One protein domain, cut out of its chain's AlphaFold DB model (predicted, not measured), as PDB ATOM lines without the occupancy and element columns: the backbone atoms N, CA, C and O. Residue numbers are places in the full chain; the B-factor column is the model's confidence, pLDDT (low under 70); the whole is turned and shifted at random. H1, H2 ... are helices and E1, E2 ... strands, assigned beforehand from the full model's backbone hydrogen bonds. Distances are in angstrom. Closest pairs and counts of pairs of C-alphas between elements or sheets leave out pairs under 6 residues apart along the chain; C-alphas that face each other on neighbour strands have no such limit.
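Overview. This is residues 442 to 500 of the 623 residues of an uncharacterized protein of Macrostomum lignano (UniProt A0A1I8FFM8). A small, loop-rich head, with the short hairpin E1 and E2 and a long loop, runs into one helix, H1, whose residues 487 to 500 stick out as an arm and make much of the length. The printed part has 59 residues, with E1, E2 and H1 in that order; the class is mixed, helices and strands, with under half of the residues in named elements. It is only just loose, close to extended: radius of gyration of the C-alphas 15.2 A, spans 55 by 19 by 15 A.

Arrangement. Look first at E1, residues 453 to 455, and E2, residues 462 to 464, an antiparallel hairpin at 156 degrees; N 454 and O 463 are within hydrogen-bond range at 2.8 A. Further on, residues 468 to 469 pair antiparallel with residues 481 to 482. H1, residues 483 to 500, is apart from E1; every O i to N i+4 pair in it is within hydrogen-bond range.

Along the chain. Find C-alpha 453 at (154.857, 162.282, 139.719), where E1 begins its 6.7 A; E2 spans 6.0 A. H1 runs 25.7 A to C-alpha 500 at (152.881, 158.006, 177.902).

Size, cuts and confidence. The C-alphas of Arg 442 and Arg 500, the two farthest apart, are 55.8 A apart. The printed part has no cut; the link from E2 to H1 is long, 18 residues. Confidence is under 70 at residues 442 to 446, 457 to 459 and 472 to 477.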
ATOM      1  N   ARG A 442     165.868 167.907 123.070       35.16
ATOM      2  CA  ARG A 442     165.340 167.968 124.423       35.16
ATOM      3  C   ARG A 442     165.421 166.540 124.930       35.16
ATOM      4  O   ARG A 442     164.597 165.707 124.564       35.16
ATOM      5  N   GLU A 443     166.471 166.243 125.691       45.47
ATOM      6  CA  GLU A 443     166.574 165.014 126.466       45.47
ATOM      7  C   GLU A 443     165.321 164.927 127.346       45.47
ATOM      8  O   GLU A 443     165.214 165.571 128.387       45.47
ATOM      9  N   THR A 444     164.305 164.200 126.886       48.03
ATOM     10  CA  THR A 444     163.111 163.928 127.680       48.03
ATOM     11  C   THR A 444     163.535 163.118 128.891       48.03
ATOM     12  O   THR A 444     164.110 162.037 128.744       48.03
ATOM     13  N   CYS A 445     163.259 163.632 130.088       61.72
ATOM     14  CA  CYS A 445     163.530 162.902 131.311       61.72
ATOM     15  C   CYS A 445     162.647 161.644 131.383       61.72
ATOM     16  O   CYS A 445     161.424 161.741 131.432       61.72
ATOM     17  N   GLN A 446     163.272 160.463 131.396       60.09
ATOM     18  CA  GLN A 446     162.598 159.156 131.431       60.09
ATOM     19  C   GLN A 446     162.414 158.594 132.853       60.09
ATOM     20  O   GLN A 446     162.134 157.406 133.013       60.09
ATOM     21  N   LEU A 447     162.594 159.405 133.902       72.25
ATOM     22  CA  LEU A 447     162.313 158.951 135.264       72.25
ATOM     23  C   LEU A 447     160.814 158.653 135.387       72.25
ATOM     24  O   LEU A 447     159.977 159.519 135.152       72.25
ATOM     25  N   THR A 448     160.481 157.422 135.774       70.62
ATOM     26  CA  THR A 448     159.091 156.960 135.910       70.62
ATOM     27  C   THR A 448     158.385 157.532 137.140       70.62
ATOM     28  O   THR A 448     157.186 157.313 137.294       70.62
ATOM     29  N   CYS A 449     159.107 158.245 138.018       79.19
ATOM     30  CA  CYS A 449     158.605 158.917 139.223       79.19
ATOM     31  C   CYS A 449     157.583 158.088 140.014       79.19
ATOM     32  O   CYS A 449     156.555 158.600 140.462       79.19
ATOM     33  N   SER A 450     157.846 156.780 140.128       80.25
ATOM     34  CA  SER A 450     156.987 155.800 140.805       80.25
ATOM     35  C   SER A 450     155.531 155.747 140.309       80.25
ATOM     36  O   SER A 450     154.648 155.262 141.015       80.25
ATOM     37  N   GLY A 451     155.253 156.276 139.110       77.94
ATOM     38  CA  GLY A 451     153.909 156.439 138.549       77.94
ATOM     39  C   GLY A 451     153.045 157.493 139.254       77.94
ATOM     40  O   GLY A 451     151.840 157.540 139.023       77.94
ATOM     41  N   ARG A 452     153.632 158.304 140.146       79.69
ATOM     42  CA  ARG A 452     152.922 159.249 141.033       79.69
ATOM     43  C   ARG A 452     153.540 160.653 141.020       79.69
ATOM     44  O   ARG A 452     153.314 161.454 141.929       79.69
ATOM     45  N   GLY A 453     154.283 160.967 139.964       80.75
ATOM     46  CA  GLY A 453     154.857 162.282 139.719       80.75
ATOM     47  C   GLY A 453     155.245 162.473 138.257       80.75
ATOM     48  O   GLY A 453     155.195 161.540 137.456       80.75
ATOM     49  N   VAL A 454     155.652 163.692 137.929       80.62
ATOM     50  CA  VAL A 454     156.110 164.100 136.598       80.62
ATOM     51  C   VAL A 454     157.602 164.412 136.677       80.62
ATOM     52  O   VAL A 454     158.031 165.108 137.600       80.62
ATOM     53  N   CYS A 455     158.411 163.908 135.739       80.62
ATOM     54  CA  CYS A 455     159.828 164.269 135.719       80.62
ATOM     55  C   CYS A 455     160.039 165.658 135.110       80.62
ATOM     56  O   CYS A 455     159.599 165.928 133.992       80.62
ATOM     57  N   ASP A 456     160.767 166.510 135.827       74.25
ATOM     58  CA  ASP A 456     161.194 167.807 135.327       74.25
ATOM     59  C   ASP A 456     162.388 167.635 134.359       74.25
ATOM     60  O   ASP A 456     163.441 167.113 134.753       74.25
ATOM     61  N   PRO A 457     162.257 168.048 133.084       66.50
ATOM     62  CA  PRO A 457     163.313 167.887 132.090       66.50
ATOM     63  C   PRO A 457     164.549 168.761 132.357       66.50
ATOM     64  O   PRO A 457     165.611 168.452 131.824       66.50
ATOM     65  N   ALA A 458     164.443 169.828 133.160       63.44
ATOM     66  CA  ALA A 458     165.562 170.733 133.432       63.44
ATOM     67  C   ALA A 458     166.418 170.274 134.623       63.44
ATOM     68  O   ALA A 458     167.645 170.242 134.531       63.44
ATOM     69  N   SER A 459     165.786 169.881 135.730       67.88
ATOM     70  CA  SER A 459     166.485 169.464 136.956       67.88
ATOM     71  C   SER A 459     166.744 167.959 137.037       67.88
ATOM     72  O   SER A 459     167.504 167.524 137.901       67.88
ATOM     73  N   ARG A 460     166.121 167.155 136.160       70.94
ATOM     74  CA  ARG A 460     166.138 165.680 136.206       70.94
ATOM     75  C   ARG A 460     165.675 165.130 137.563       70.94
ATOM     76  O   ARG A 460     166.150 164.091 138.020       70.94
ATOM     77  N   THR A 461     164.744 165.831 138.209       76.50
ATOM     78  CA  THR A 461     164.120 165.425 139.473       76.50
ATOM     79  C   THR A 461     162.628 165.168 139.285       76.50
ATOM     80  O   THR A 461     161.989 165.706 138.380       76.50
ATOM     81  N   CYS A 462     162.060 164.319 140.140       81.94
ATOM     82  CA  CYS A 462     160.634 164.017 140.126       81.94
ATOM     83  C   CYS A 462     159.846 165.071 140.903       81.94
ATOM     84  O   CYS A 462     160.099 165.294 142.087       81.94
ATOM     85  N   ARG A 463     158.860 165.685 140.245       83.88
ATOM     86  CA  ARG A 463     157.832 166.504 140.891       83.88
ATOM     87  C   ARG A 463     156.651 165.608 141.245       83.88
ATOM     88  O   ARG A 463     155.960 165.109 140.358       83.88
ATOM     89  N   CYS A 464     156.440 165.368 142.532       85.88
ATOM     90  CA  CYS A 464     155.359 164.505 143.002       85.88
ATOM     91  C   CYS A 464     154.002 165.214 142.930       85.88
ATOM     92  O   CYS A 464     153.917 166.427 143.119       85.88
ATOM     93  N   HIS A 465     152.930 164.461 142.666       85.12
ATOM     94  CA  HIS A 465     151.571 164.989 142.813       85.12
ATOM     95  C   HIS A 465     151.292 165.358 144.280       85.12
ATOM     96  O   HIS A 465     151.853 164.753 145.182       85.12
ATOM     97  N   TRP A 466     150.374 166.295 144.525       82.06
ATOM     98  CA  TRP A 466     150.101 166.920 145.833       82.06
ATOM     99  C   TRP A 466     149.819 165.974 147.028       82.06
ATOM    100  O   TRP A 466     149.951 166.389 148.175       82.06
ATOM    101  N   LEU A 467     149.457 164.708 146.790       84.75
ATOM    102  CA  LEU A 467     149.246 163.679 147.829       84.75
ATOM    103  C   LEU A 467     150.476 162.800 148.109       84.75
ATOM    104  O   LEU A 467     150.418 161.915 148.971       84.75
ATOM    105  N   TRP A 468     151.562 163.008 147.369       86.75
ATOM    106  CA  TRP A 468     152.742 162.156 147.333       86.75
ATOM    107  C   TRP A 468     154.004 162.974 147.578       86.75
ATOM    108  O   TRP A 468     154.118 164.122 147.158       86.75
ATOM    109  N   MET A 469     154.968 162.369 148.252       82.81
ATOM    110  CA  MET A 469     156.239 162.990 148.585       82.81
ATOM    111  C   MET A 469     157.396 162.020 148.369       82.81
ATOM    112  O   MET A 469     157.209 160.800 148.268       82.81
ATOM    113  N   ALA A 470     158.599 162.588 148.300       82.06
ATOM    114  CA  ALA A 470     159.821 161.813 148.216       82.06
ATOM    115  C   ALA A 470     159.995 160.929 149.443       82.06
ATOM    116  O   ALA A 470     159.631 161.307 150.560       82.06
ATOM    117  N   ASN A 471     160.551 159.741 149.225       80.12
ATOM    118  CA  ASN A 471     160.858 158.848 150.323       80.12
ATOM    119  C   ASN A 471     162.056 159.425 151.099       80.12
ATOM    120  O   ASN A 471     163.152 159.479 150.545       80.12
ATOM    121  N   PRO A 472     161.904 159.792 152.381       69.25
ATOM    122  CA  PRO A 472     163.007 160.348 153.162       69.25
ATOM    123  C   PRO A 472     164.128 159.330 153.442       69.25
ATOM    124  O   PRO A 472     165.218 159.718 153.845       69.25
ATOM    125  N   THR A 473     163.874 158.031 153.240       68.31
ATOM    126  CA  THR A 473     164.814 156.939 153.550       68.31
ATOM    127  C   THR A 473     165.495 156.327 152.325       68.31
ATOM    128  O   THR A 473     166.512 155.655 152.473       68.31
ATOM    129  N   ALA A 474     164.979 156.564 151.114       62.03
ATOM    130  CA  ALA A 474     165.584 156.082 149.875       62.03
ATOM    131  C   ALA A 474     166.218 157.271 149.146       62.03
ATOM    132  O   ALA A 474     165.510 158.130 148.635       62.03
ATOM    133  N   GLY A 475     167.551 157.346 149.128       59.50
ATOM    134  CA  GLY A 475     168.307 158.465 148.554       59.50
ATOM    135  C   GLY A 475     168.222 158.566 147.026       59.50
ATOM    136  O   GLY A 475     169.194 158.276 146.335       59.50
ATOM    137  N   GLY A 476     167.075 158.996 146.499       66.62
ATOM    138  CA  GLY A 476     166.853 159.277 145.080       66.62
ATOM    139  C   GLY A 476     165.546 160.049 144.831       66.62
ATOM    140  O   GLY A 476     164.688 160.099 145.708       66.62
ATOM    141  N   PRO A 477     165.370 160.674 143.650       64.75
ATOM    142  CA  PRO A 477     164.147 161.398 143.307       64.75
ATOM    143  C   PRO A 477     163.005 160.415 142.995       64.75
ATOM    144  O   PRO A 477     162.811 160.018 141.848       64.75
ATOM    145  N   ASN A 478     162.254 160.003 144.017       77.56
ATOM    146  CA  ASN A 478     161.076 159.134 143.914       77.56
ATOM    147  C   ASN A 478     159.823 159.802 144.511       77.56
ATOM    148  O   ASN A 478     159.927 160.829 145.169       77.56
ATOM    149  N   CYS A 479     158.635 159.240 144.260       85.50
ATOM    150  CA  CYS A 479     157.343 159.761 144.748       85.50
ATOM    151  C   CYS A 479     156.509 158.656 145.414       85.50
ATOM    152  O   CYS A 479     155.322 158.487 145.133       85.50
ATOM    153  N   ASP A 480     157.159 157.853 146.256       83.88
ATOM    154  CA  ASP A 480     156.579 156.621 146.804       83.88
ATOM    155  C   ASP A 480     155.695 156.842 148.041       83.88
ATOM    156  O   ASP A 480     154.834 156.015 148.337       83.88
ATOM    157  N   TRP A 481     155.901 157.928 148.793       82.19
ATOM    158  CA  TRP A 481     155.277 158.101 150.106       82.19
ATOM    159  C   TRP A 481     154.011 158.942 150.020       82.19
ATOM    160  O   TRP A 481     154.011 160.001 149.403       82.19
ATOM    161  N   SER A 482     152.931 158.498 150.667       85.38
ATOM    162  CA  SER A 482     151.705 159.292 150.756       85.38
ATOM    163  C   SER A 482     151.766 160.241 151.943       85.38
ATOM    164  O   SER A 482     151.924 159.809 153.087       85.38
ATOM    165  N   LEU A 483     151.538 161.524 151.673       84.50
ATOM    166  CA  LEU A 483     151.480 162.564 152.695       84.50
ATOM    167  C   LEU A 483     150.394 162.265 153.746       84.50
ATOM    168  O   LEU A 483     150.601 162.480 154.936       84.50
ATOM    169  N   VAL A 484     149.268 161.678 153.322       85.50
ATOM    170  CA  VAL A 484     148.143 161.320 154.203       85.50
ATOM    171  C   VAL A 484     148.564 160.291 155.254       85.50
ATOM    172  O   VAL A 484     148.272 160.467 156.437       85.50
ATOM    173  N   TYR A 485     149.290 159.242 154.854       86.12
ATOM    174  CA  TYR A 485     149.752 158.216 155.794       86.12
ATOM    175  C   TYR A 485     150.811 158.751 156.758       86.12
ATOM    176  O   TYR A 485     150.791 158.390 157.934       86.12
ATOM    177  N   VAL A 486     151.684 159.653 156.301       85.88
ATOM    178  CA  VAL A 486     152.679 160.306 157.165       85.88
ATOM    179  C   VAL A 486     151.995 161.179 158.219       85.88
ATOM    180  O   VAL A 486     152.304 161.061 159.405       85.88
ATOM    181  N   CYS A 487     151.015 161.998 157.826       85.50
ATOM    182  CA  CYS A 487     150.254 162.827 158.762       85.50
ATOM    183  C   CYS A 487     149.467 161.988 159.781       85.50
ATOM    184  O   CYS A 487     149.469 162.309 160.970       85.50
ATOM    185  N   LEU A 488     148.837 160.889 159.348       87.81
ATOM    186  CA  LEU A 488     148.132 159.970 160.247       87.81
ATOM    187  C   LEU A 488     149.087 159.285 161.233       87.81
ATOM    188  O   LEU A 488     148.790 159.221 162.425       87.81
ATOM    189  N   ALA A 489     150.247 158.817 160.767       86.25
ATOM    190  CA  ALA A 489     151.247 158.189 161.625       86.25
ATOM    191  C   ALA A 489     151.795 159.166 162.679       86.25
ATOM    192  O   ALA A 489     151.924 158.792 163.845       86.25
ATOM    193  N   LEU A 490     152.046 160.426 162.304       88.44
ATOM    194  CA  LEU A 490     152.473 161.472 163.238       88.44
ATOM    195  C   LEU A 490     151.388 161.808 164.266       88.44
ATOM    196  O   LEU A 490     151.697 161.942 165.449       88.44
ATOM    197  N   ALA A 491     150.121 161.886 163.851       89.00
ATOM    198  CA  ALA A 491     149.003 162.109 164.767       89.00
ATOM    199  C   ALA A 491     148.853 160.956 165.775       89.00
ATOM    200  O   ALA A 491     148.699 161.194 166.973       89.00
ATOM    201  N   VAL A 492     148.970 159.704 165.319       90.50
ATOM    202  CA  VAL A 492     148.942 158.521 166.193       90.50
ATOM    203  C   VAL A 492     150.148 158.505 167.136       90.50
ATOM    204  O   VAL A 492     149.983 158.249 168.328       90.50
ATOM    205  N   ALA A 493     151.348 158.829 166.650       88.62
ATOM    206  CA  ALA A 493     152.548 158.909 167.480       88.62
ATOM    207  C   ALA A 493     152.435 159.997 168.559       88.62
ATOM    208  O   ALA A 493     152.790 159.749 169.711       88.62
ATOM    209  N   LEU A 494     151.878 161.167 168.222       88.69
ATOM    210  CA  LEU A 494     151.575 162.234 169.178       88.69
ATOM    211  C   LEU A 494     150.579 161.769 170.240       88.69
ATOM    212  O   LEU A 494     150.839 161.944 171.427       88.69
ATOM    213  N   LEU A 495     149.489 161.106 169.845       87.88
ATOM    214  CA  LEU A 495     148.506 160.563 170.786       87.88
ATOM    215  C   LEU A 495     149.123 159.517 171.727       87.88
ATOM    216  O   LEU A 495     148.849 159.524 172.928       87.88
ATOM    217  N   LEU A 496     149.988 158.643 171.208       88.50
ATOM    218  CA  LEU A 496     150.710 157.655 172.013       88.50
ATOM    219  C   LEU A 496     151.737 158.313 172.947       88.50
ATOM    220  O   LEU A 496     151.870 157.886 174.094       88.50
ATOM    221  N   CYS A 497     152.421 159.365 172.495       85.06
ATOM    222  CA  CYS A 497     153.363 160.135 173.304       85.06
ATOM    223  C   CYS A 497     152.647 160.882 174.439       85.06
ATOM    224  O   CYS A 497     153.021 160.736 175.602       85.06
ATOM    225  N   CYS A 498     151.545 161.576 174.138       83.06
ATOM    226  CA  CYS A 498     150.694 162.226 175.135       83.06
ATOM    227  C   CYS A 498     150.163 161.223 176.168       83.06
ATOM    228  O   CYS A 498     150.144 161.518 177.361       83.06
ATOM    229  N   ARG A 499     149.797 160.008 175.737       80.38
ATOM    230  CA  ARG A 499     149.344 158.939 176.640       80.38
ATOM    231  C   ARG A 499     150.461 158.417 177.551       80.38
ATOM    232  O   ARG A 499     150.183 158.071 178.694       80.38
ATOM    233  N   ARG A 500     151.714 158.380 177.080       78.88
ATOM    234  CA  ARG A 500     152.881 158.006 177.902       78.88
ATOM    235  C   ARG A 500     153.290 159.106 178.882       78.88
ATOM    236  O   ARG A 500     153.604 158.784 180.020       78.88
TER     237      ARG A 500